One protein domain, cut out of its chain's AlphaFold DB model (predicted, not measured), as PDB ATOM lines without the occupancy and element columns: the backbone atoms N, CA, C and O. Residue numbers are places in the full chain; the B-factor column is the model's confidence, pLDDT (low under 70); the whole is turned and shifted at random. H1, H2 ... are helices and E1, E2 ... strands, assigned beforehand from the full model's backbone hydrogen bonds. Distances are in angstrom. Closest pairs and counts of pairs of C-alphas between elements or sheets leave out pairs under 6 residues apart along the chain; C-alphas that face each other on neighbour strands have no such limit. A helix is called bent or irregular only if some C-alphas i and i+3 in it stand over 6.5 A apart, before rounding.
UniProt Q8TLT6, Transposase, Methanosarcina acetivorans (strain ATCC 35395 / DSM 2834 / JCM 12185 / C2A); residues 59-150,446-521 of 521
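This is residues 59 to 150 and 446 to 521 of the 521 residues of the protein "Transposase" of Methanosarcina acetivorans (strain ATCC 35395 / DSM 2834 / JCM 12185 / C2A) (UniProt Q8TLT6). A small sheet of three strands, E1, E2 and E3, stands at one side of a body of helices built along one long helix, H7. H3 crosses H7 and lies between it and H4, H1 crosses H7 nearer its last residue, and H6 makes a corner with its first residues; H8 and H9 lie near the foot of the sheet. The printed part has 168 residues, with nine named helices and three named strands in the order E1 H1 H2 H3 H4 H5 H6 H7 H8 E2 E3 H9. The sheet runs E1 - E2 - E3, all antiparallel, and the class is mostly helix. The whole is compact, with a radius of gyration of the C-alphas of 16.5 A and spans of 47 by 43 by 26 A.

E1, residues 63 to 68, begins at C-alpha 63 (0.156, 117.830, -56.215) and is 14.1 A long. E2 is residues 492 to 496, 12.8 A, and E3 residues 501 to 503. H7, residues 446 to 472, begins at C-alpha 446 (-30.603, 103.540, -85.637) and is 38.7 A long. H3 is residues 94 to 109, 22.1 A; H1 residues 70 to 81, 17.6 A; H6 residues 137 to 148, 16.5 A. H2 is residues 84 to 88, H4 114 to 122, H5 126 to 129 and H8 481 to 488. H9, residues 508 to 516, ends at C-alpha 516 (10.022, 113.424, -85.458). H4 is irregular, with C-alphas 115 and 118 7.2 A apart, and H1 only just, with C-alphas 71 and 74 6.8 A apart.

Across E1 and E2, N 67 and O 493 are within hydrogen-bond range at 2.8 A; across the hairpin E2 and E3, N 494 and O 502 at 2.9 A. H4 and H5 only graze the sheet, with residues 120 to 122 and 126 to 128. H1 touches H8 with residues 70 to 71 alone, closest C-alphas Gly 70 and Leu 488, 4.6 A. H8 and H9 only just touch, with 3 pairs of C-alphas within 8 A, closest Leu 488 and Gln 510, 6.2 A. H1 touches H7 about perpendicular, 83 degrees, closest C-alphas Ile 78 and Ile 462, 6.3 A. The hub, H3, touches H7 at a steep tilt of 63 degrees, the same way, closest C-alphas Ala 104 and Ser 459, 4.3 A. H3 also touches H2, closest C-alphas Ala 97 and Leu 88, 5.3 A. H6 touches H7 at 88 degrees, about perpendicular, closest C-alphas Gly 148 and Ser 447, 4.0 A. H6 touches H4 with residues 137 to 140 alone, closest C-alphas Ser 137 and Asp 115, 4.9 A. Each O i to N i+4 pair is within hydrogen-bond range in H2, H3, H6, H7, H8 and H9; H1 has 6 of 8, H4 3 of 5, and H5 is too short for such a pair.

The two C-alphas farthest apart, those of Leu 59 and Asn 446, are 55.4 A apart. Residues 151 to 445 are not printed, and C-alphas 150 and 446 are 11.7 A apart across the cut. Of the links printed whole, H5 to H6 and H7 to H8 are short and the others tight. The mean pLDDT of the printed part is 92.4; residues 59 to 62, 498 and 520 to 521 are under 70.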
ATOM      1  N   LEU A  59       6.013 126.138 -49.467       50.31
ATOM      2  CA  LEU A  59       6.343 125.776 -50.858       50.31
ATOM      3  C   LEU A  59       6.978 124.388 -51.070       50.31
ATOM      4  O   LEU A  59       8.090 124.244 -51.570       50.31
ATOM      5  N   ILE A  60       6.222 123.338 -50.757       52.78
ATOM      6  CA  ILE A  60       5.977 122.317 -51.785       52.78
ATOM      7  C   ILE A  60       4.485 122.438 -52.036       52.78
ATOM      8  O   ILE A  60       3.691 122.080 -51.165       52.78
ATOM      9  N   SER A  61       4.115 123.054 -53.150       58.47
ATOM     10  CA  SER A  61       2.741 123.032 -53.619       58.47
ATOM     11  C   SER A  61       2.335 121.559 -53.748       58.47
ATOM     12  O   SER A  61       3.071 120.732 -54.293       58.47
ATOM     13  N   ILE A  62       1.249 121.178 -53.077       69.75
ATOM     14  CA  ILE A  62       0.875 119.767 -52.980       69.75
ATOM     15  C   ILE A  62       0.303 119.386 -54.348       69.75
ATOM     16  O   ILE A  62      -0.560 120.113 -54.846       69.75
ATOM     17  N   PRO A  63       0.773 118.298 -54.987       74.44
ATOM     18  CA  PRO A  63       0.156 117.830 -56.215       74.44
ATOM     19  C   PRO A  63      -1.280 117.399 -55.912       74.44
ATOM     20  O   PRO A  63      -1.505 116.457 -55.154       74.44
ATOM     21  N   GLU A  64      -2.241 118.108 -56.494       84.19
ATOM     22  CA  GLU A  64      -3.667 117.810 -56.367       84.19
ATOM     23  C   GLU A  64      -4.078 116.703 -57.330       84.19
ATOM     24  O   GLU A  64      -4.867 115.827 -56.982       84.19
ATOM     25  N   LYS A  65      -3.532 116.734 -58.552       88.25
ATOM     26  CA  LYS A  65      -3.934 115.820 -59.618       88.25
ATOM     27  C   LYS A  65      -2.770 115.488 -60.541       88.25
ATOM     28  O   LYS A  65      -1.938 116.339 -60.847       88.25
ATOM     29  N   VAL A  66      -2.743 114.247 -61.019       91.69
ATOM     30  CA  VAL A  66      -1.845 113.794 -62.086       91.69
ATOM     31  C   VAL A  66      -2.696 113.482 -63.305       91.69
ATOM     32  O   VAL A  66      -3.587 112.639 -63.231       91.69
ATOM     33  N   LEU A  67      -2.427 114.160 -64.416       94.62
ATOM     34  CA  LEU A  67      -3.195 114.051 -65.650       94.62
ATOM     35  C   LEU A  67      -2.383 113.408 -66.765       94.62
ATOM     36  O   LEU A  67      -1.214 113.730 -66.979       94.62
ATOM     37  N   SER A  68      -3.030 112.524 -67.512       95.31
ATOM     38  CA  SER A  68      -2.494 111.945 -68.743       95.31
ATOM     39  C   SER A  68      -2.380 113.001 -69.841       95.31
ATOM     40  O   SER A  68      -3.301 113.797 -70.006       95.31
ATOM     41  N   TYR A  69      -1.247 113.049 -70.549       95.12
ATOM     42  CA  TYR A  69      -0.911 114.184 -71.413       95.12
ATOM     43  C   TYR A  69      -0.208 113.795 -72.713       95.12
ATOM     44  O   TYR A  69      -0.664 114.174 -73.790       95.12
ATOM     45  N   GLY A  70       0.912 113.071 -72.650       95.50
ATOM     46  CA  GLY A  70       1.771 112.914 -73.825       95.50
ATOM     47  C   GLY A  70       1.110 112.225 -75.008       95.50
ATOM     48  O   GLY A  70       1.403 112.574 -76.148       95.50
ATOM     49  N   GLU A  71       0.244 111.249 -74.759       95.69
ATOM     50  CA  GLU A  71      -0.483 110.507 -75.786       95.69
ATOM     51  C   GLU A  71      -1.489 111.371 -76.559       95.69
ATOM     52  O   GLU A  71      -1.822 111.044 -77.697       95.69
ATOM     53  N   TYR A  72      -1.918 112.499 -75.983       97.25
ATOM     54  CA  TYR A  72      -2.821 113.454 -76.624       97.25
ATOM     55  C   TYR A  72      -2.079 114.409 -77.557       97.25
ATOM     56  O   TYR A  72      -2.683 114.911 -78.498       97.25
ATOM     57  N   LEU A  73      -0.777 114.640 -77.351       97.06
ATOM     58  CA  LEU A  73      -0.007 115.621 -78.123       97.06
ATOM     59  C   LEU A  73      -0.084 115.397 -79.645       97.06
ATOM     60  O   LEU A  73      -0.413 116.350 -80.355       97.06
ATOM     61  N   PRO A  74       0.144 114.177 -80.181       98.00
ATOM     62  CA  PRO A  74       0.004 113.950 -81.617       98.00
ATOM     63  C   PRO A  74      -1.437 114.112 -82.105       98.00
ATOM     64  O   PRO A  74      -1.657 114.605 -83.206       98.00
ATOM     65  N   LEU A  75      -2.420 113.719 -81.290       98.31
ATOM     66  CA  LEU A  75      -3.832 113.781 -81.671       98.31
ATOM     67  C   LEU A  75      -4.326 115.231 -81.723       98.31
ATOM     68  O   LEU A  75      -4.967 115.616 -82.692       98.31
ATOM     69  N   LEU A  76      -3.964 116.048 -80.730       98.12
ATOM     70  CA  LEU A  76      -4.289 117.475 -80.669       98.12
ATOM     71  C   LEU A  76      -3.620 118.258 -81.804       98.12
ATOM     72  O   LEU A  76      -4.272 119.096 -82.425       98.12
ATOM     73  N   LYS A  77      -2.358 117.943 -82.139       97.88
ATOM     74  CA  LYS A  77      -1.691 118.501 -83.327       97.88
ATOM     75  C   LYS A  77      -2.497 118.217 -84.593       97.88
ATOM     76  O   LYS A  77      -2.776 119.134 -85.354       97.88
ATOM     77  N   ILE A  78      -2.912 116.967 -84.792       98.44
ATOM     78  CA  ILE A  78      -3.693 116.559 -85.966       98.44
ATOM     79  C   ILE A  78      -5.066 117.237 -86.003       98.44
ATOM     80  O   ILE A  78      -5.494 117.676 -87.069       98.44
ATOM     81  N   ILE A  79      -5.744 117.342 -84.856       98.50
ATOM     82  CA  ILE A  79      -7.016 118.065 -84.730       98.50
ATOM     83  C   ILE A  79      -6.844 119.511 -85.201       98.50
ATOM     84  O   ILE A  79      -7.643 119.959 -86.016       98.50
ATOM     85  N   GLY A  80      -5.783 120.198 -84.763       97.69
ATOM     86  CA  GLY A  80      -5.483 121.567 -85.187       97.69
ATOM     87  C   GLY A  80      -5.082 121.684 -86.661       97.69
ATOM     88  O   GLY A  80      -5.563 122.573 -87.358       97.69
ATOM     89  N   GLU A  81      -4.253 120.768 -87.175       97.12
ATOM     90  CA  GLU A  81      -3.839 120.753 -88.589       97.12
ATOM     91  C   GLU A  81      -5.015 120.569 -89.550       97.12
ATOM     92  O   GLU A  81      -5.062 121.200 -90.605       97.12
ATOM     93  N   LEU A  82      -5.955 119.693 -89.192       97.75
ATOM     94  CA  LEU A  82      -7.160 119.424 -89.975       97.75
ATOM     95  C   LEU A  82      -8.334 120.336 -89.584       97.75
ATOM     96  O   LEU A  82      -9.410 120.217 -90.170       97.75
ATOM     97  N   LYS A  83      -8.140 121.214 -88.590       98.12
ATOM     98  CA  LYS A  83      -9.148 122.113 -88.011       98.12
ATOM     99  C   LYS A  83     -10.440 121.399 -87.602       98.12
ATOM    100  O   LYS A  83     -11.536 121.922 -87.802       98.12
ATOM    101  N   LEU A  84     -10.340 120.173 -87.081       98.38
ATOM    102  CA  LEU A  84     -11.514 119.336 -86.801       98.38
ATOM    103  C   LEU A  84     -12.438 119.966 -85.755       98.38
ATOM    104  O   LEU A  84     -13.653 119.835 -85.866       98.38
ATOM    105  N   ASP A  85     -11.873 120.670 -84.779       97.44
ATOM    106  CA  ASP A  85     -12.593 121.483 -83.801       97.44
ATOM    107  C   ASP A  85     -13.460 122.544 -84.492       97.44
ATOM    108  O   ASP A  85     -14.677 122.558 -84.309       97.44
ATOM    109  N   LEU A  86     -12.873 123.347 -85.386       97.75
ATOM    110  CA  LEU A  86     -13.592 124.387 -86.124       97.75
ATOM    111  C   LEU A  86     -14.640 123.807 -87.080       97.75
ATOM    112  O   LEU A  86     -15.714 124.386 -87.245       97.75
ATOM    113  N   LEU A  87     -14.346 122.671 -87.720       97.75
ATOM    114  CA  LEU A  87     -15.282 121.991 -88.615       97.75
ATOM    115  C   LEU A  87     -16.492 121.446 -87.847       97.75
ATOM    116  O   LEU A  87     -17.622 121.623 -88.302       97.75
ATOM    117  N   LEU A  88     -16.277 120.834 -86.679       97.81
ATOM    118  CA  LEU A  88     -17.352 120.337 -85.818       97.81
ATOM    119  C   LEU A  88     -18.179 121.487 -85.227       97.81
ATOM    120  O   LEU A  88     -19.406 121.399 -85.190       97.81
ATOM    121  N   SER A  89     -17.546 122.598 -84.848       96.38
ATOM    122  CA  SER A  89     -18.236 123.780 -84.315       96.38
ATOM    123  C   SER A  89     -19.172 124.479 -85.310       96.38
ATOM    124  O   SER A  89     -19.962 125.327 -84.904       96.38
ATOM    125  N   LYS A  90     -19.156 124.116 -86.601       96.19
ATOM    126  CA  LYS A  90     -20.172 124.582 -87.565       96.19
ATOM    127  C   LYS A  90     -21.556 123.983 -87.309       96.19
ATOM    128  O   LYS A  90     -22.556 124.604 -87.656       96.19
ATOM    129  N   SER A  91     -21.608 122.783 -86.734       95.31
ATOM    130  CA  SER A  91     -22.849 122.030 -86.505       95.31
ATOM    131  C   SER A  91     -23.146 121.791 -85.025       95.31
ATOM    132  O   SER A  91     -24.250 121.373 -84.683       95.31
ATOM    133  N   PHE A  92     -22.176 122.051 -84.148       95.81
ATOM    134  CA  PHE A  92     -22.247 121.754 -82.725       95.81
ATOM    135  C   PHE A  92     -21.797 122.943 -81.885       95.81
ATOM    136  O   PHE A  92     -20.958 123.736 -82.305       95.81
ATOM    137  N   SER A  93     -22.305 123.030 -80.654       96.00
ATOM    138  CA  SER A  93     -21.697 123.922 -79.661       96.00
ATOM    139  C   SER A  93     -20.252 123.504 -79.375       96.00
ATOM    140  O   SER A  93     -19.895 122.336 -79.540       96.00
ATOM    141  N   GLU A  94     -19.426 124.429 -78.890       95.62
ATOM    142  CA  GLU A  94     -18.025 124.152 -78.543       95.62
ATOM    143  C   GLU A  94     -17.885 122.948 -77.595       95.62
ATOM    144  O   GLU A  94     -17.106 122.035 -77.864       95.62
ATOM    145  N   LYS A  95     -18.719 122.879 -76.546       96.50
ATOM    146  CA  LYS A  95     -18.742 121.733 -75.623       96.50
ATOM    147  C   LYS A  95     -19.073 120.420 -76.342       96.50
ATOM    148  O   LYS A  95     -18.430 119.411 -76.092       96.50
ATOM    149  N   GLN A  96     -20.042 120.413 -77.256       96.94
ATOM    150  CA  GLN A  96     -20.391 119.209 -78.020       96.94
ATOM    151  C   GLN A  96     -19.288 118.800 -79.005       96.94
ATOM    152  O   GLN A  96     -18.988 117.611 -79.108       96.94
ATOM    153  N   ALA A  97     -18.661 119.758 -79.696       97.75
ATOM    154  CA  ALA A  97     -17.533 119.497 -80.588       97.75
ATOM    155  C   ALA A  97     -16.372 118.842 -79.823       97.75
ATOM    156  O   ALA A  97     -15.875 117.791 -80.230       97.75
ATOM    157  N   TRP A  98     -16.013 119.383 -78.656       98.12
ATOM    158  CA  TRP A  98     -14.982 118.797 -77.801       98.12
ATOM    159  C   TRP A  98     -15.399 117.480 -77.147       98.12
ATOM    160  O   TRP A  98     -14.544 116.612 -76.972       98.12
ATOM    161  N   SER A  99     -16.686 117.246 -76.869       98.25
ATOM    162  CA  SER A  99     -17.170 115.909 -76.496       98.25
ATOM    163  C   SER A  99     -16.947 114.894 -77.621       98.25
ATOM    164  O   SER A  99     -16.460 113.799 -77.354       98.25
ATOM    165  N   ILE A 100     -17.228 115.253 -78.880       98.25
ATOM    166  CA  ILE A 100     -16.979 114.386 -80.045       98.25
ATOM    167  C   ILE A 100     -15.481 114.098 -80.195       98.25
ATOM    168  O   ILE A 100     -15.100 112.938 -80.344       98.25
ATOM    169  N   LEU A 101     -14.628 115.122 -80.111       98.56
ATOM    170  CA  LEU A 101     -13.171 114.960 -80.193       98.56
ATOM    171  C   LEU A 101     -12.618 114.118 -79.037       98.56
ATOM    172  O   LEU A 101     -11.753 113.272 -79.253       98.56
ATOM    173  N   THR A 102     -13.150 114.294 -77.828       98.06
ATOM    174  CA  THR A 102     -12.786 113.496 -76.647       98.06
ATOM    175  C   THR A 102     -13.133 112.024 -76.848       98.06
ATOM    176  O   THR A 102     -12.286 111.160 -76.621       98.06
ATOM    177  N   LEU A 103     -14.339 111.726 -77.341       97.19
ATOM    178  CA  LEU A 103     -14.760 110.362 -77.668       97.19
ATOM    179  C   LEU A 103     -13.916 109.771 -78.810       97.19
ATOM    180  O   LEU A 103     -13.483 108.624 -78.734       97.19
ATOM    181  N   ALA A 104     -13.604 110.563 -79.840       97.69
ATOM    182  CA  ALA A 104     -12.754 110.132 -80.945       97.69
ATOM    183  C   ALA A 104     -11.326 109.792 -80.482       97.69
ATOM    184  O   ALA A 104     -10.786 108.765 -80.896       97.69
ATOM    185  N   MET A 105     -10.731 110.612 -79.606       97.94
ATOM    186  CA  MET A 105      -9.425 110.345 -78.992       97.94
ATOM    187  C   MET A 105      -9.470 109.137 -78.051       97.94
ATOM    188  O   MET A 105      -8.527 108.345 -78.054       97.94
ATOM    189  N   ASN A 106     -10.562 108.940 -77.303       95.94
ATOM    190  CA  ASN A 106     -10.759 107.740 -76.489       95.94
ATOM    191  C   ASN A 106     -10.688 106.470 -77.350       95.94
ATOM    192  O   ASN A 106      -9.884 105.593 -77.051       95.94
ATOM    193  N   HIS A 107     -11.407 106.421 -78.476       94.12
ATOM    194  CA  HIS A 107     -11.360 105.290 -79.411       94.12
ATOM    195  C   HIS A 107      -9.965 105.014 -80.008       94.12
ATOM    196  O   HIS A 107      -9.706 103.907 -80.472       94.12
ATOM    197  N   ILE A 108      -9.053 105.993 -80.005       95.81
ATOM    198  CA  ILE A 108      -7.669 105.816 -80.478       95.81
ATOM    199  C   ILE A 108      -6.757 105.324 -79.353       95.81
ATOM    200  O   ILE A 108      -5.895 104.478 -79.592       95.81
ATOM    201  N   ILE A 109      -6.911 105.888 -78.152       95.00
ATOM    202  CA  ILE A 109      -6.024 105.653 -77.006       95.00
ATOM    203  C   ILE A 109      -6.428 104.390 -76.249       95.00
ATOM    204  O   ILE A 109      -5.590 103.533 -75.969       95.00
ATOM    205  N   LYS A 110      -7.703 104.301 -75.876       90.62
ATOM    206  CA  LYS A 110      -8.261 103.245 -75.037       90.62
ATOM    207  C   LYS A 110      -9.780 103.195 -75.253       90.62
ATOM    208  O   LYS A 110     -10.478 103.906 -74.532       90.62
ATOM    209  N   PRO A 111     -10.285 102.399 -76.216       88.56
ATOM    210  CA  PRO A 111     -11.713 102.324 -76.516       88.56
ATOM    211  C   PRO A 111     -12.456 101.760 -75.301       88.56
ATOM    212  O   PRO A 111     -12.380 100.571 -74.999       88.56
ATOM    213  N   LEU A 112     -13.103 102.639 -74.540       89.81
ATOM    214  CA  LEU A 112     -13.895 102.275 -73.370       89.81
ATOM    215  C   LEU A 112     -15.381 102.282 -73.726       89.81
ATOM    216  O   LEU A 112     -15.824 102.986 -74.634       89.81
ATOM    217  N   ALA A 113     -16.173 101.531 -72.962       87.94
ATOM    218  CA  ALA A 113     -17.619 101.689 -72.998       87.94
ATOM    219  C   ALA A 113     -18.015 103.111 -72.551       87.94
ATOM    220  O   ALA A 113     -17.344 103.733 -71.723       87.94
ATOM    221  N   TYR A 114     -19.102 103.638 -73.122       89.31
ATOM    222  CA  TYR A 114     -19.489 105.042 -72.943       89.31
ATOM    223  C   TYR A 114     -19.836 105.439 -71.504       89.31
ATOM    224  O   TYR A 114     -19.725 106.609 -71.156       89.31
ATOM    225  N   ASP A 115     -20.229 104.489 -70.663       89.38
ATOM    226  CA  ASP A 115     -20.486 104.693 -69.237       89.38
ATOM    227  C   ASP A 115     -19.218 104.930 -68.403       89.38
ATOM    228  O   ASP A 115     -19.319 105.471 -67.309       89.38
ATOM    229  N   HIS A 116     -18.031 104.619 -68.932       92.50
ATOM    230  CA  HIS A 116     -16.743 104.869 -68.273       92.50
ATOM    231  C   HIS A 116     -16.011 106.120 -68.784       92.50
ATOM    232  O   HIS A 116     -14.912 106.429 -68.315       92.50
ATOM    233  N   ILE A 117     -16.569 106.838 -69.765       94.56
ATOM    234  CA  ILE A 117     -15.874 107.956 -70.422       94.56
ATOM    235  C   ILE A 117     -15.677 109.142 -69.482       94.56
ATOM    236  O   ILE A 117     -14.613 109.749 -69.519       94.56
ATOM    237  N   GLU A 118     -16.670 109.473 -68.657       95.62
ATOM    238  CA  GLU A 118     -16.594 110.600 -67.721       95.62
ATOM    239  C   GLU A 118     -15.471 110.398 -66.690       95.62
ATOM    240  O   GLU A 118     -14.588 111.243 -66.564       95.62
ATOM    241  N   GLU A 119     -15.417 109.224 -66.056       95.06
ATOM    242  CA  GLU A 119     -14.348 108.860 -65.115       95.06
ATOM    243  C   GLU A 119     -12.970 108.834 -65.791       95.06
ATOM    244  O   GLU A 119     -11.978 109.319 -65.243       95.06
ATOM    245  N   TRP A 120     -12.888 108.283 -67.009       95.56
ATOM    246  CA  TRP A 120     -11.648 108.296 -67.783       95.56
ATOM    247  C   TRP A 120     -11.198 109.725 -68.081       95.56
ATOM    248  O   TRP A 120     -10.028 110.042 -67.873       95.56
ATOM    249  N   TYR A 121     -12.119 110.578 -68.532       96.75
ATOM    250  CA  TYR A 121     -11.880 111.957 -68.938       96.75
ATOM    251  C   TYR A 121     -11.247 112.789 -67.826       96.75
ATOM    252  O   TYR A 121     -10.274 113.508 -68.077       96.75
ATOM    253  N   GLU A 122     -11.734 112.638 -66.593       94.81
ATOM    254  CA  GLU A 122     -11.189 113.318 -65.418       94.81
ATOM    255  C   GLU A 122      -9.690 113.045 -65.222       94.81
ATOM    256  O   GLU A 122      -8.970 113.914 -64.740       94.81
ATOM    257  N   GLY A 123      -9.180 111.879 -65.621       94.50
ATOM    258  CA  GLY A 123      -7.760 111.523 -65.522       94.50
ATOM    259  C   GLY A 123      -6.861 112.107 -66.620       94.50
ATOM    260  O   GLY A 123      -5.685 111.734 -66.712       94.50
ATOM    261  N   THR A 124      -7.381 112.980 -67.484       95.81
ATOM    262  CA  THR A 124      -6.706 113.443 -68.710       95.81
ATOM    263  C   THR A 124      -6.517 114.953 -68.732       95.81
ATOM    264  O   THR A 124      -7.265 115.695 -68.092       95.81
ATOM    265  N   VAL A 125      -5.544 115.425 -69.518       95.00
ATOM    266  CA  VAL A 125      -5.313 116.856 -69.772       95.00
ATOM    267  C   VAL A 125      -6.561 117.555 -70.322       95.00
ATOM    268  O   VAL A 125      -6.796 118.718 -70.013       95.00
ATOM    269  N   LEU A 126      -7.412 116.825 -71.052       96.06
ATOM    270  CA  LEU A 126      -8.628 117.371 -71.646       96.06
ATOM    271  C   LEU A 126      -9.583 117.911 -70.575       96.06
ATOM    272  O   LEU A 126     -10.161 118.969 -70.779       96.06
ATOM    273  N   SER A 127      -9.675 117.262 -69.405       95.12
ATOM    274  CA  SER A 127     -10.507 117.740 -68.282       95.12
ATOM    275  C   SER A 127     -10.118 119.114 -67.752       95.12
ATOM    276  O   SER A 127     -10.957 119.819 -67.194       95.12
ATOM    277  N   LYS A 128      -8.855 119.490 -67.940       92.06
ATOM    278  CA  LYS A 128      -8.315 120.787 -67.555       92.06
ATOM    279  C   LYS A 128      -8.476 121.810 -68.682       92.06
ATOM    280  O   LYS A 128      -8.865 122.939 -68.410       92.06
ATOM    281  N   ASP A 129      -8.190 121.420 -69.923       93.25
ATOM    282  CA  ASP A 129      -8.235 122.332 -71.073       93.25
ATOM    283  C   ASP A 129      -9.680 122.623 -71.537       93.25
ATOM    284  O   ASP A 129      -9.963 123.707 -72.043       93.25
ATOM    285  N   HIS A 130     -10.611 121.693 -71.297       95.00
ATOM    286  CA  HIS A 130     -12.029 121.795 -71.657       95.00
ATOM    287  C   HIS A 130     -12.940 121.450 -70.463       95.00
ATOM    288  O   HIS A 130     -13.647 120.449 -70.481       95.00
ATOM    289  N   PRO A 131     -12.957 122.233 -69.379       92.56
ATOM    290  CA  PRO A 131     -13.711 121.861 -68.183       92.56
ATOM    291  C   PRO A 131     -15.213 121.658 -68.464       92.56
ATOM    292  O   PRO A 131     -15.816 122.342 -69.293       92.56
ATOM    293  N   GLU A 132     -15.827 120.716 -67.738       91.38
ATOM    294  CA  GLU A 132     -17.281 120.472 -67.742       91.38
ATOM    295  C   GLU A 132     -17.876 120.083 -69.111       91.38
ATOM    296  O   GLU A 132     -18.926 120.601 -69.528       91.38
ATOM    297  N   LEU A 133     -17.215 119.169 -69.829       96.44
ATOM    298  CA  LEU A 133     -17.820 118.531 -70.996       96.44
ATOM    299  C   LEU A 133     -18.971 117.604 -70.571       96.44
ATOM    300  O   LEU A 133     -18.829 116.860 -69.601       96.44
ATOM    301  N   PRO A 134     -20.101 117.588 -71.305       95.50
ATOM    302  CA  PRO A 134     -21.248 116.739 -70.990       95.50
ATOM    303  C   PRO A 134     -20.982 115.277 -71.394       95.50
ATOM    304  O   PRO A 134     -21.484 114.803 -72.412       95.50
ATOM    305  N   LEU A 135     -20.183 114.565 -70.594       96.19
ATOM    306  CA  LEU A 135     -19.697 113.207 -70.882       96.19
ATOM    307  C   LEU A 135     -20.368 112.103 -70.055       96.19
ATOM    308  O   LEU A 135     -19.976 110.945 -70.165       96.19
ATOM    309  N   SER A 136     -21.413 112.425 -69.288       94.88
ATOM    310  CA  SER A 136     -22.245 111.397 -68.658       94.88
ATOM    311  C   SER A 136     -22.833 110.443 -69.708       94.88
ATOM    312  O   SER A 136     -23.116 110.846 -70.843       94.88
ATOM    313  N   SER A 137     -23.103 109.191 -69.326       91.56
ATOM    314  CA  SER A 137     -23.711 108.184 -70.215       91.56
ATOM    315  C   SER A 137     -24.992 108.694 -70.902       91.56
ATOM    316  O   SER A 137     -25.190 108.507 -72.107       91.56
ATOM    317  N   GLN A 138     -25.831 109.435 -70.168       92.69
ATOM    318  CA  GLN A 138     -27.050 110.035 -70.712       92.69
ATOM    319  C   GLN A 138     -26.745 111.149 -71.724       92.69
ATOM    320  O   GLN A 138     -27.374 111.207 -72.784       92.69
ATOM    321  N   SER A 139     -25.779 112.019 -71.423       95.50
ATOM    322  CA  SER A 139     -25.364 113.099 -72.321       95.50
ATOM    323  C   SER A 139     -24.755 112.563 -73.612       95.50
ATOM    324  O   SER A 139     -25.133 113.017 -74.693       95.50
ATOM    325  N   ILE A 140     -23.891 111.548 -73.516       95.00
ATOM    326  CA  ILE A 140     -23.318 110.863 -74.678       95.00
ATOM    327  C   ILE A 140     -24.437 110.222 -75.502       95.00
ATOM    328  O   ILE A 140     -24.514 110.452 -76.706       95.00
ATOM    329  N   SER A 141     -25.360 109.483 -74.878       92.69
ATOM    330  CA  SER A 141     -26.484 108.874 -75.600       92.69
ATOM    331  C   SER A 141     -27.336 109.911 -76.344       92.69
ATOM    332  O   SER A 141     -27.738 109.657 -77.481       92.69
ATOM    333  N   ASN A 142     -27.607 111.066 -75.731       94.81
ATOM    334  CA  ASN A 142     -28.368 112.152 -76.355       94.81
ATOM    335  C   ASN A 142     -27.599 112.788 -77.523       94.81
ATOM    336  O   ASN A 142     -28.185 113.059 -78.570       94.81
ATOM    337  N   LEU A 143     -26.287 112.989 -77.364       95.75
ATOM    338  CA  LEU A 143     -25.414 113.502 -78.418       95.75
ATOM    339  C   LEU A 143     -25.404 112.564 -79.630       95.75
ATOM    340  O   LEU A 143     -25.617 113.010 -80.754       95.75
ATOM    341  N   LEU A 144     -25.236 111.258 -79.413       94.25
ATOM    342  CA  LEU A 144     -25.256 110.254 -80.481       94.25
ATOM    343  C   LEU A 144     -26.602 110.213 -81.214       94.25
ATOM    344  O   LEU A 144     -26.635 110.113 -82.440       94.25
ATOM    345  N   ASP A 145     -27.709 110.287 -80.473       93.38
ATOM    346  CA  ASP A 145     -29.054 110.318 -81.052       93.38
ATOM    347  C   ASP A 145     -29.266 111.573 -81.915       93.38
ATOM    348  O   ASP A 145     -29.738 111.472 -83.048       93.38
ATOM    349  N   SER A 146     -28.825 112.736 -81.421       94.81
ATOM    350  CA  SER A 146     -28.867 114.006 -82.149       94.81
ATOM    351  C   SER A 146     -28.045 113.959 -83.440       94.81
ATOM    352  O   SER A 146     -28.563 114.312 -84.500       94.81
ATOM    353  N   ILE A 147     -26.808 113.450 -83.383       95.31
ATOM    354  CA  ILE A 147     -25.957 113.279 -84.569       95.31
ATOM    355  C   ILE A 147     -26.662 112.381 -85.590       95.31
ATOM    356  O   ILE A 147     -26.794 112.748 -86.757       95.31
ATOM    357  N   GLY A 148     -27.152 111.214 -85.166       91.25
ATOM    358  CA  GLY A 148     -27.706 110.220 -86.082       91.25
ATOM    359  C   GLY A 148     -29.060 110.553 -86.704       91.25
ATOM    360  O   GLY A 148     -29.414 109.952 -87.722       91.25
ATOM    361  N   ASN A 149     -29.804 111.489 -86.114       92.69
ATOM    362  CA  ASN A 149     -31.050 112.026 -86.670       92.69
ATOM    363  C   ASN A 149     -30.826 113.242 -87.587       92.69
ATOM    364  O   ASN A 149     -31.788 113.795 -88.114       92.69
ATOM    365  N   SER A 150     -29.573 113.651 -87.792       93.19
ATOM    366  CA  SER A 150     -29.203 114.821 -88.590       93.19
ATOM    367  C   SER A 150     -28.421 114.450 -89.857       93.19
ATOM    368  O   SER A 150     -27.967 113.317 -90.036       93.19
ATOM    369  N   ASN A 446     -31.231 103.117 -84.376       82.62
ATOM    370  CA  ASN A 446     -30.603 103.540 -85.637       82.62
ATOM    371  C   ASN A 446     -29.827 104.856 -85.504       82.62
ATOM    372  O   ASN A 446     -28.713 104.972 -86.005       82.62
ATOM    373  N   SER A 447     -30.425 105.846 -84.846       88.62
ATOM    374  CA  SER A 447     -29.850 107.171 -84.607       88.62
ATOM    375  C   SER A 447     -28.552 107.067 -83.810       88.62
ATOM    376  O   SER A 447     -27.495 107.463 -84.286       88.62
ATOM    377  N   THR A 448     -28.580 106.419 -82.649       87.69
ATOM    378  CA  THR A 448     -27.383 106.225 -81.824       87.69
ATOM    379  C   THR A 448     -26.284 105.449 -82.565       87.69
ATOM    380  O   THR A 448     -25.108 105.763 -82.394       87.69
ATOM    381  N   LEU A 449     -26.638 104.484 -83.431       85.94
ATOM    382  CA  LEU A 449     -25.660 103.759 -84.257       85.94
ATOM    383  C   LEU A 449     -24.997 104.711 -85.256       85.94
ATOM    384  O   LEU A 449     -23.773 104.743 -85.349       85.94
ATOM    385  N   LYS A 450     -25.790 105.508 -85.979       89.69
ATOM    386  CA  LYS A 450     -25.280 106.521 -86.914       89.69
ATOM    387  C   LYS A 450     -24.390 107.545 -86.208       89.69
ATOM    388  O   LYS A 450     -23.336 107.885 -86.736       89.69
ATOM    389  N   GLY A 451     -24.779 107.988 -85.012       92.94
ATOM    390  CA  GLY A 451     -23.969 108.876 -84.179       92.94
ATOM    391  C   GLY A 451     -22.641 108.247 -83.765       92.94
ATOM    392  O   GLY A 451     -21.600 108.881 -83.886       92.94
ATOM    393  N   HIS A 452     -22.648 106.980 -83.347       91.50
ATOM    394  CA  HIS A 452     -21.421 106.269 -82.978       91.50
ATOM    395  C   HIS A 452     -20.498 106.079 -84.186       91.50
ATOM    396  O   HIS A 452     -19.300 106.331 -84.086       91.50
ATOM    397  N   LEU A 453     -21.055 105.722 -85.347       92.06
ATOM    398  CA  LEU A 453     -20.305 105.607 -86.598       92.06
ATOM    399  C   LEU A 453     -19.667 106.935 -87.016       92.06
ATOM    400  O   LEU A 453     -18.542 106.928 -87.505       92.06
ATOM    401  N   PHE A 454     -20.338 108.065 -86.780       95.94
ATOM    402  CA  PHE A 454     -19.759 109.386 -87.018       95.94
ATOM    403  C   PHE A 454     -18.543 109.650 -86.113       95.94
ATOM    404  O   PHE A 454     -17.500 110.079 -86.598       95.94
ATOM    405  N   ILE A 455     -18.620 109.321 -84.818       96.06
ATOM    406  CA  ILE A 455     -17.469 109.441 -83.903       96.06
ATOM    407  C   ILE A 455     -16.327 108.513 -84.332       96.06
ATOM    408  O   ILE A 455     -15.169 108.931 -84.367       96.06
ATOM    409  N   CYS A 456     -16.644 107.275 -84.720       94.81
ATOM    410  CA  CYS A 456     -15.663 106.329 -85.251       94.81
ATOM    411  C   CYS A 456     -15.000 106.851 -86.530       94.81
ATOM    412  O   CYS A 456     -13.805 106.654 -86.726       94.81
ATOM    413  N   PHE A 457     -15.750 107.544 -87.388       97.00
ATOM    414  CA  PHE A 457     -15.221 108.180 -88.590       97.00
ATOM    415  C   PHE A 457     -14.242 109.315 -88.250       97.00
ATOM    416  O   PHE A 457     -13.141 109.343 -88.797       97.00
ATOM    417  N   VAL A 458     -14.570 110.188 -87.290       98.19
ATOM    418  CA  VAL A 458     -13.642 111.231 -86.798       98.19
ATOM    419  C   VAL A 458     -12.384 110.604 -86.184       98.19
ATOM    420  O   VAL A 458     -11.265 111.026 -86.478       98.19
ATOM    421  N   SER A 459     -12.547 109.544 -85.389       97.75
ATOM    422  CA  SER A 459     -11.439 108.764 -84.825       97.75
ATOM    423  C   SER A 459     -10.540 108.174 -85.921       97.75
ATOM    424  O   SER A 459      -9.311 108.267 -85.854       97.75
ATOM    425  N   LEU A 460     -11.144 107.638 -86.985       97.81
ATOM    426  CA  LEU A 460     -10.425 107.081 -88.125       97.81
ATOM    427  C   LEU A 460      -9.619 108.143 -88.879       97.81
ATOM    428  O   LEU A 460      -8.475 107.868 -89.238       97.81
ATOM    429  N   ILE A 461     -10.171 109.346 -89.080       98.50
ATOM    430  CA  ILE A 461      -9.452 110.474 -89.694       98.50
ATOM    431  C   ILE A 461      -8.164 110.764 -88.925       98.50
ATOM    432  O   ILE A 461      -7.077 110.757 -89.511       98.50
ATOM    433  N   ILE A 462      -8.275 110.960 -87.608       98.50
ATOM    434  CA  ILE A 462      -7.132 111.296 -86.751       98.50
ATOM    435  C   ILE A 462      -6.105 110.157 -86.767       98.50
ATOM    436  O   ILE A 462      -4.910 110.387 -86.957       98.50
ATOM    437  N   ARG A 463      -6.561 108.905 -86.627       97.88
ATOM    438  CA  ARG A 463      -5.684 107.729 -86.622       97.88
ATOM    439  C   ARG A 463      -4.944 107.552 -87.947       97.88
ATOM    440  O   ARG A 463      -3.739 107.304 -87.941       97.88
ATOM    441  N   MET A 464      -5.635 107.664 -89.081       97.81
ATOM    442  CA  MET A 464      -5.014 107.494 -90.397       97.81
ATOM    443  C   MET A 464      -4.031 108.629 -90.711       97.81
ATOM    444  O   MET A 464      -2.935 108.358 -91.207       97.81
ATOM    445  N   LYS A 465      -4.343 109.869 -90.311       97.94
ATOM    446  CA  LYS A 465      -3.406 110.998 -90.393       97.94
ATOM    447  C   LYS A 465      -2.154 110.767 -89.545       97.94
ATOM    448  O   LYS A 465      -1.049 110.944 -90.056       97.94
ATOM    449  N   LEU A 466      -2.299 110.275 -88.311       97.69
ATOM    450  CA  LEU A 466      -1.160 109.919 -87.456       97.69
ATOM    451  C   LEU A 466      -0.289 108.845 -88.111       97.69
ATOM    452  O   LEU A 466       0.933 108.959 -88.138       97.69
ATOM    453  N   MET A 467      -0.902 107.812 -88.689       96.56
ATOM    454  CA  MET A 467      -0.163 106.770 -89.400       96.56
ATOM    455  C   MET A 467       0.604 107.303 -90.607       96.56
ATOM    456  O   MET A 467       1.727 106.858 -90.860       96.56
ATOM    457  N   LYS A 468       0.013 108.241 -91.352       96.00
ATOM    458  CA  LYS A 468       0.687 108.907 -92.461       96.00
ATOM    459  C   LYS A 468       1.903 109.694 -91.966       96.00
ATOM    460  O   LYS A 468       2.998 109.450 -92.469       96.00
ATOM    461  N   GLU A 469       1.749 110.528 -90.939       97.00
ATOM    462  CA  GLU A 469       2.867 111.285 -90.349       97.00
ATOM    463  C   GLU A 469       3.964 110.360 -89.813       97.00
ATOM    464  O   GLU A 469       5.147 110.564 -90.075       97.00
ATOM    465  N   MET A 470       3.591 109.266 -89.143       96.81
ATOM    466  CA  MET A 470       4.546 108.255 -88.683       96.81
ATOM    467  C   MET A 470       5.303 107.587 -89.836       96.81
ATOM    468  O   MET A 470       6.470 107.220 -89.672       96.81
ATOM    469  N   LYS A 471       4.659 107.377 -90.991       95.69
ATOM    470  CA  LYS A 471       5.300 106.807 -92.184       95.69
ATOM    471  C   LYS A 471       6.277 107.803 -92.807       95.69
ATOM    472  O   LYS A 471       7.403 107.414 -93.120       95.69
ATOM    473  N   GLU A 472       5.876 109.062 -92.945       95.62
ATOM    474  CA  GLU A 472       6.711 110.154 -93.468       95.62
ATOM    475  C   GLU A 472       7.940 110.391 -92.576       95.62
ATOM    476  O   GLU A 472       9.068 110.453 -93.068       95.62
ATOM    477  N   ALA A 473       7.749 110.361 -91.256       95.75
ATOM    478  CA  ALA A 473       8.808 110.462 -90.255       95.75
ATOM    479  C   ALA A 473       9.630 109.167 -90.065       95.75
ATOM    480  O   ALA A 473      10.533 109.112 -89.229       95.75
ATOM    481  N   LYS A 474       9.327 108.088 -90.808       96.06
ATOM    482  CA  LYS A 474       9.949 106.750 -90.684       96.06
ATOM    483  C   LYS A 474       9.838 106.125 -89.279       96.06
ATOM    484  O   LYS A 474      10.574 105.185 -88.959       96.06
ATOM    485  N   LEU A 475       8.907 106.597 -88.447       95.00
ATOM    486  CA  LEU A 475       8.606 106.058 -87.116       95.00
ATOM    487  C   LEU A 475       7.903 104.702 -87.187       95.00
ATOM    488  O   LEU A 475       8.113 103.857 -86.317       95.00
ATOM    489  N   ASN A 476       7.140 104.454 -88.252       92.00
ATOM    490  CA  ASN A 476       6.413 103.201 -88.481       92.00
ATOM    491  C   ASN A 476       7.312 101.947 -88.550       92.00
ATOM    492  O   ASN A 476       6.822 100.831 -88.419       92.00
ATOM    493  N   LYS A 477       8.630 102.109 -88.744       92.81
ATOM    494  CA  LYS A 477       9.610 101.008 -88.675       92.81
ATOM    495  C   LYS A 477       9.923 100.564 -87.243       92.81
ATOM    496  O   LYS A 477      10.425  99.463 -87.049       92.81
ATOM    497  N   LYS A 478       9.694 101.439 -86.261       93.62
ATOM    498  CA  LYS A 478      10.025 101.225 -84.843       93.62
ATOM    499  C   LYS A 478       8.786 101.131 -83.954       93.62
ATOM    500  O   LYS A 478       8.856 100.508 -82.899       93.62
ATOM    501  N   PHE A 479       7.689 101.765 -84.360       94.31
ATOM    502  CA  PHE A 479       6.483 101.913 -83.558       94.31
ATOM    503  C   PHE A 479       5.226 101.607 -84.373       94.31
ATOM    504  O   PHE A 479       5.066 102.115 -85.482       94.31
ATOM    505  N   SER A 480       4.305 100.841 -83.785       94.12
ATOM    506  CA  SER A 480       2.878 100.931 -84.116       94.12
ATOM    507  C   SER A 480       2.250 102.139 -83.413       94.12
ATOM    508  O   SER A 480       2.842 102.674 -82.469       94.12
ATOM    509  N   VAL A 481       1.043 102.536 -83.827       94.75
ATOM    510  CA  VAL A 481       0.272 103.603 -83.165       94.75
ATOM    511  C   VAL A 481       0.083 103.290 -81.678       94.75
ATOM    512  O   VAL A 481       0.369 104.131 -80.836       94.75
ATOM    513  N   GLU A 482      -0.281 102.054 -81.340       94.69
ATOM    514  CA  GLU A 482      -0.503 101.602 -79.958       94.69
ATOM    515  C   GLU A 482       0.788 101.708 -79.147       94.69
ATOM    516  O   GLU A 482       0.806 102.250 -78.047       94.69
ATOM    517  N   SER A 483       1.906 101.238 -79.711       95.06
ATOM    518  CA  SER A 483       3.194 101.320 -79.024       95.06
ATOM    519  C   SER A 483       3.653 102.768 -78.828       95.06
ATOM    520  O   SER A 483       4.282 103.063 -77.815       95.06
ATOM    521  N   LEU A 484       3.334 103.669 -79.765       96.31
ATOM    522  CA  LEU A 484       3.631 105.095 -79.670       96.31
ATOM    523  C   LEU A 484       2.797 105.740 -78.558       96.31
ATOM    524  O   LEU A 484       3.371 106.401 -77.695       96.31
ATOM    525  N   ILE A 485       1.488 105.475 -78.533       96.31
ATOM    526  CA  ILE A 485       0.559 105.933 -77.489       96.31
ATOM    527  C   ILE A 485       1.054 105.488 -76.111       96.31
ATOM    528  O   ILE A 485       1.274 106.329 -75.249       96.31
ATOM    529  N   VAL A 486       1.377 104.204 -75.935       95.38
ATOM    530  CA  VAL A 486       1.892 103.662 -74.662       95.38
ATOM    531  C   VAL A 486       3.238 104.283 -74.257       95.38
ATOM    532  O   VAL A 486       3.528 104.443 -73.068       95.38
ATOM    533  N   GLN A 487       4.114 104.636 -75.210       95.38
ATOM    534  CA  GLN A 487       5.343 105.359 -74.855       95.38
ATOM    535  C   GLN A 487       5.058 106.788 -74.397       95.38
ATOM    536  O   GLN A 487       5.722 107.265 -73.473       95.38
ATOM    537  N   LEU A 488       4.116 107.476 -75.038       95.69
ATOM    538  CA  LEU A 488       3.799 108.866 -74.735       95.69
ATOM    539  C   LEU A 488       2.912 109.021 -73.492       95.69
ATOM    540  O   LEU A 488       3.088 110.006 -72.782       95.69
ATOM    541  N   GLU A 489       2.081 108.029 -73.161       94.19
ATOM    542  CA  GLU A 489       1.212 107.997 -71.970       94.19
ATOM    543  C   GLU A 489       1.978 108.231 -70.661       94.19
ATOM    544  O   GLU A 489       1.445 108.774 -69.693       94.19
ATOM    545  N   LYS A 490       3.260 107.862 -70.621       90.94
ATOM    546  CA  LYS A 490       4.134 108.072 -69.456       90.94
ATOM    547  C   LYS A 490       4.422 109.554 -69.181       90.94
ATOM    548  O   LYS A 490       4.863 109.878 -68.082       90.94
ATOM    549  N   ASN A 491       4.200 110.443 -70.151       92.56
ATOM    550  CA  ASN A 491       4.287 111.885 -69.935       92.56
ATOM    551  C   ASN A 491       2.974 112.362 -69.308       92.56
ATOM    552  O   ASN A 491       1.933 112.366 -69.967       92.56
ATOM    553  N   LYS A 492       3.038 112.778 -68.045       93.38
ATOM    554  CA  LYS A 492       1.901 113.315 -67.289       93.38
ATOM    555  C   LYS A 492       2.120 114.794 -66.968       93.38
ATOM    556  O   LYS A 492       3.250 115.287 -67.008       93.38
ATOM    557  N   ILE A 493       1.033 115.473 -66.626       92.06
ATOM    558  CA  ILE A 493       1.039 116.812 -66.035       92.06
ATOM    559  C   ILE A 493       0.641 116.693 -64.565       92.06
ATOM    560  O   ILE A 493      -0.366 116.066 -64.243       92.06
ATOM    561  N   LEU A 494       1.429 117.299 -63.683       90.75
ATOM    562  CA  LEU A 494       1.105 117.498 -62.274       90.75
ATOM    563  C   LEU A 494       0.413 118.851 -62.120       90.75
ATOM    564  O   LEU A 494       0.997 119.875 -62.474       90.75
ATOM    565  N   LEU A 495      -0.807 118.849 -61.591       87.69
ATOM    566  CA  LEU A 495      -1.506 120.053 -61.155       87.69
ATOM    567  C   LEU A 495      -1.240 120.274 -59.673       87.69
ATOM    568  O   LEU A 495      -1.416 119.363 -58.862       87.69
ATOM    569  N   LEU A 496      -0.790 121.475 -59.341       86.19
ATOM    570  CA  LEU A 496      -0.426 121.874 -57.994       86.19
ATOM    571  C   LEU A 496      -1.536 122.729 -57.378       86.19
ATOM    572  O   LEU A 496      -2.232 123.453 -58.087       86.19
ATOM    573  N   SER A 497      -1.639 122.713 -56.050       74.81
ATOM    574  CA  SER A 497      -2.681 123.412 -55.277       74.81
ATOM    575  C   SER A 497      -2.757 124.935 -55.440       74.81
ATOM    576  O   SER A 497      -3.679 125.576 -54.949       74.81
ATOM    577  N   GLU A 498      -1.780 125.534 -56.115       68.38
ATOM    578  CA  GLU A 498      -1.711 126.973 -56.391       68.38
ATOM    579  C   GLU A 498      -2.047 127.296 -57.863       68.38
ATOM    580  O   GLU A 498      -1.871 128.425 -58.311       68.38
ATOM    581  N   GLY A 499      -2.526 126.309 -58.633       70.25
ATOM    582  CA  GLY A 499      -2.835 126.438 -60.063       70.25
ATOM    583  C   GLY A 499      -1.616 126.316 -60.985       70.25
ATOM    584  O   GLY A 499      -1.766 126.294 -62.208       70.25
ATOM    585  N   GLU A 500      -0.410 126.201 -60.422       78.62
ATOM    586  CA  GLU A 500       0.800 125.886 -61.178       78.62
ATOM    587  C   GLU A 500       0.741 124.466 -61.761       78.62
ATOM    588  O   GLU A 500       0.163 123.545 -61.177       78.62
ATOM    589  N   GLN A 501       1.374 124.277 -62.920       85.38
ATOM    590  CA  GLN A 501       1.480 122.973 -63.565       85.38
ATOM    591  C   GLN A 501       2.933 122.605 -63.834       85.38
ATOM    592  O   GLN A 501       3.733 123.441 -64.259       85.38
ATOM    593  N   ILE A 502       3.252 121.328 -63.648       85.25
ATOM    594  CA  ILE A 502       4.559 120.766 -63.985       85.25
ATOM    595  C   ILE A 502       4.350 119.661 -65.016       85.25
ATOM    596  O   ILE A 502       3.728 118.635 -64.734       85.25
ATOM    597  N   VAL A 503       4.885 119.863 -66.220       86.88
ATOM    598  CA  VAL A 503       5.011 118.792 -67.215       86.88
ATOM    599  C   VAL A 503       6.182 117.912 -66.789       86.88
ATOM    600  O   VAL A 503       7.302 118.406 -66.663       86.88
ATOM    601  N   MET A 504       5.936 116.622 -66.553       85.81
ATOM    602  CA  MET A 504       6.995 115.700 -66.130       85.81
ATOM    603  C   MET A 504       8.060 115.522 -67.220       85.81
ATOM    604  O   MET A 504       7.785 115.641 -68.420       85.81
ATOM    605  N   GLU A 505       9.287 115.207 -66.805       87.00
ATOM    606  CA  GLU A 505      10.420 115.077 -67.708       87.00
ATOM    607  C   GLU A 505      10.212 113.958 -68.731       87.00
ATOM    608  O   GLU A 505       9.899 112.810 -68.410       87.00
ATOM    609  N   ARG A 506      10.478 114.288 -69.995       90.38
ATOM    610  CA  ARG A 506      10.400 113.329 -71.097       90.38
ATOM    611  C   ARG A 506      11.707 112.556 -71.232       90.38
ATOM    612  O   ARG A 506      12.796 113.133 -71.301       90.38
ATOM    613  N   THR A 507      11.597 111.243 -71.372       91.00
ATOM    614  CA  THR A 507      12.698 110.360 -71.767       91.00
ATOM    615  C   THR A 507      13.220 110.718 -73.161       91.00
ATOM    616  O   THR A 507      12.493 111.253 -74.002       91.00
ATOM    617  N   LYS A 508      14.473 110.342 -73.457       90.69
ATOM    618  CA  LYS A 508      15.078 110.517 -74.791       90.69
ATOM    619  C   LYS A 508      14.190 109.957 -75.908       90.69
ATOM    620  O   LYS A 508      13.976 110.616 -76.915       90.69
ATOM    621  N   LYS A 509      13.616 108.773 -75.684       91.81
ATOM    622  CA  LYS A 509      12.742 108.090 -76.642       91.81
ATOM    623  C   LYS A 509      11.463 108.880 -76.942       91.81
ATOM    624  O   LYS A 509      11.009 108.884 -78.076       91.81
ATOM    625  N   GLN A 510      10.880 109.540 -75.942       93.12
ATOM    626  CA  GLN A 510       9.682 110.362 -76.132       93.12
ATOM    627  C   GLN A 510      10.001 111.661 -76.871       93.12
ATOM    628  O   GLN A 510       9.230 112.044 -77.742       93.12
ATOM    629  N   LYS A 511      11.144 112.294 -76.572       92.88
ATOM    630  CA  LYS A 511      11.621 113.462 -77.327       92.88
ATOM    631  C   LYS A 511      11.824 113.110 -78.800       92.88
ATOM    632  O   LYS A 511      11.216 113.738 -79.647       92.88
ATOM    633  N   GLU A 512      12.519 112.007 -79.089       92.56
ATOM    634  CA  GLU A 512      12.703 111.512 -80.464       92.56
ATOM    635  C   GLU A 512      11.374 111.297 -81.214       92.56
ATOM    636  O   GLU A 512      11.299 111.583 -82.405       92.56
ATOM    637  N   ILE A 513      10.333 110.791 -80.540       94.94
ATOM    638  CA  ILE A 513       9.001 110.615 -81.143       94.94
ATOM    639  C   ILE A 513       8.353 111.970 -81.445       94.94
ATOM    640  O   ILE A 513       7.881 112.175 -82.559       94.94
ATOM    641  N   LEU A 514       8.302 112.872 -80.460       95.19
ATOM    642  CA  LEU A 514       7.632 114.168 -80.593       95.19
ATOM    643  C   LEU A 514       8.346 115.067 -81.610       95.19
ATOM    644  O   LEU A 514       7.686 115.626 -82.484       95.19
ATOM    645  N   ASP A 515       9.678 115.110 -81.572       94.56
ATOM    646  CA  ASP A 515      10.508 115.859 -82.518       94.56
ATOM    647  C   ASP A 515      10.301 115.350 -83.952       94.56
ATOM    648  O   ASP A 515      10.116 116.138 -84.878       94.56
ATOM    649  N   ALA A 516      10.266 114.025 -84.146       94.81
ATOM    650  CA  ALA A 516      10.022 113.424 -85.458       94.81
ATOM    651  C   ALA A 516       8.610 113.709 -85.998       94.81
ATOM    652  O   ALA A 516       8.418 113.723 -87.213       94.81
ATOM    653  N   LEU A 517       7.636 113.952 -85.116       95.44
ATOM    654  CA  LEU A 517       6.284 114.381 -85.478       95.44
ATOM    655  C   LEU A 517       6.144 115.909 -85.579       95.44
ATOM    656  O   LEU A 517       5.045 116.396 -85.829       95.44
ATOM    657  N   GLY A 518       7.221 116.678 -85.389       93.19
ATOM    658  CA  GLY A 518       7.183 118.142 -85.427       93.19
ATOM    659  C   GLY A 518       6.403 118.765 -84.268       93.19
ATOM    660  O   GLY A 518       5.856 119.855 -84.408       93.19
ATOM    661  N   ILE A 519       6.308 118.070 -83.134       91.12
ATOM    662  CA  ILE A 519       5.668 118.569 -81.918       91.12
ATOM    663  C   ILE A 519       6.768 119.175 -81.049       91.12
ATOM    664  O   ILE A 519       7.445 118.464 -80.306       91.12
ATOM    665  N   CYS A 520       6.955 120.494 -81.147       67.81
ATOM    666  CA  CYS A 520       7.806 121.223 -80.213       67.81
ATOM    667  C   CYS A 520       7.157 121.173 -78.832       67.81
ATOM    668  O   CYS A 520       6.054 121.687 -78.647       67.81
ATOM    669  N   ALA A 521       7.819 120.517 -77.887       50.88
ATOM    670  CA  ALA A 521       7.239 120.205 -76.594       50.88
ATOM    671  C   ALA A 521       8.188 120.527 -75.453       50.88
ATOM    672  O   ALA A 521       9.395 120.209 -75.547       50.88
TER     673      ALA A 521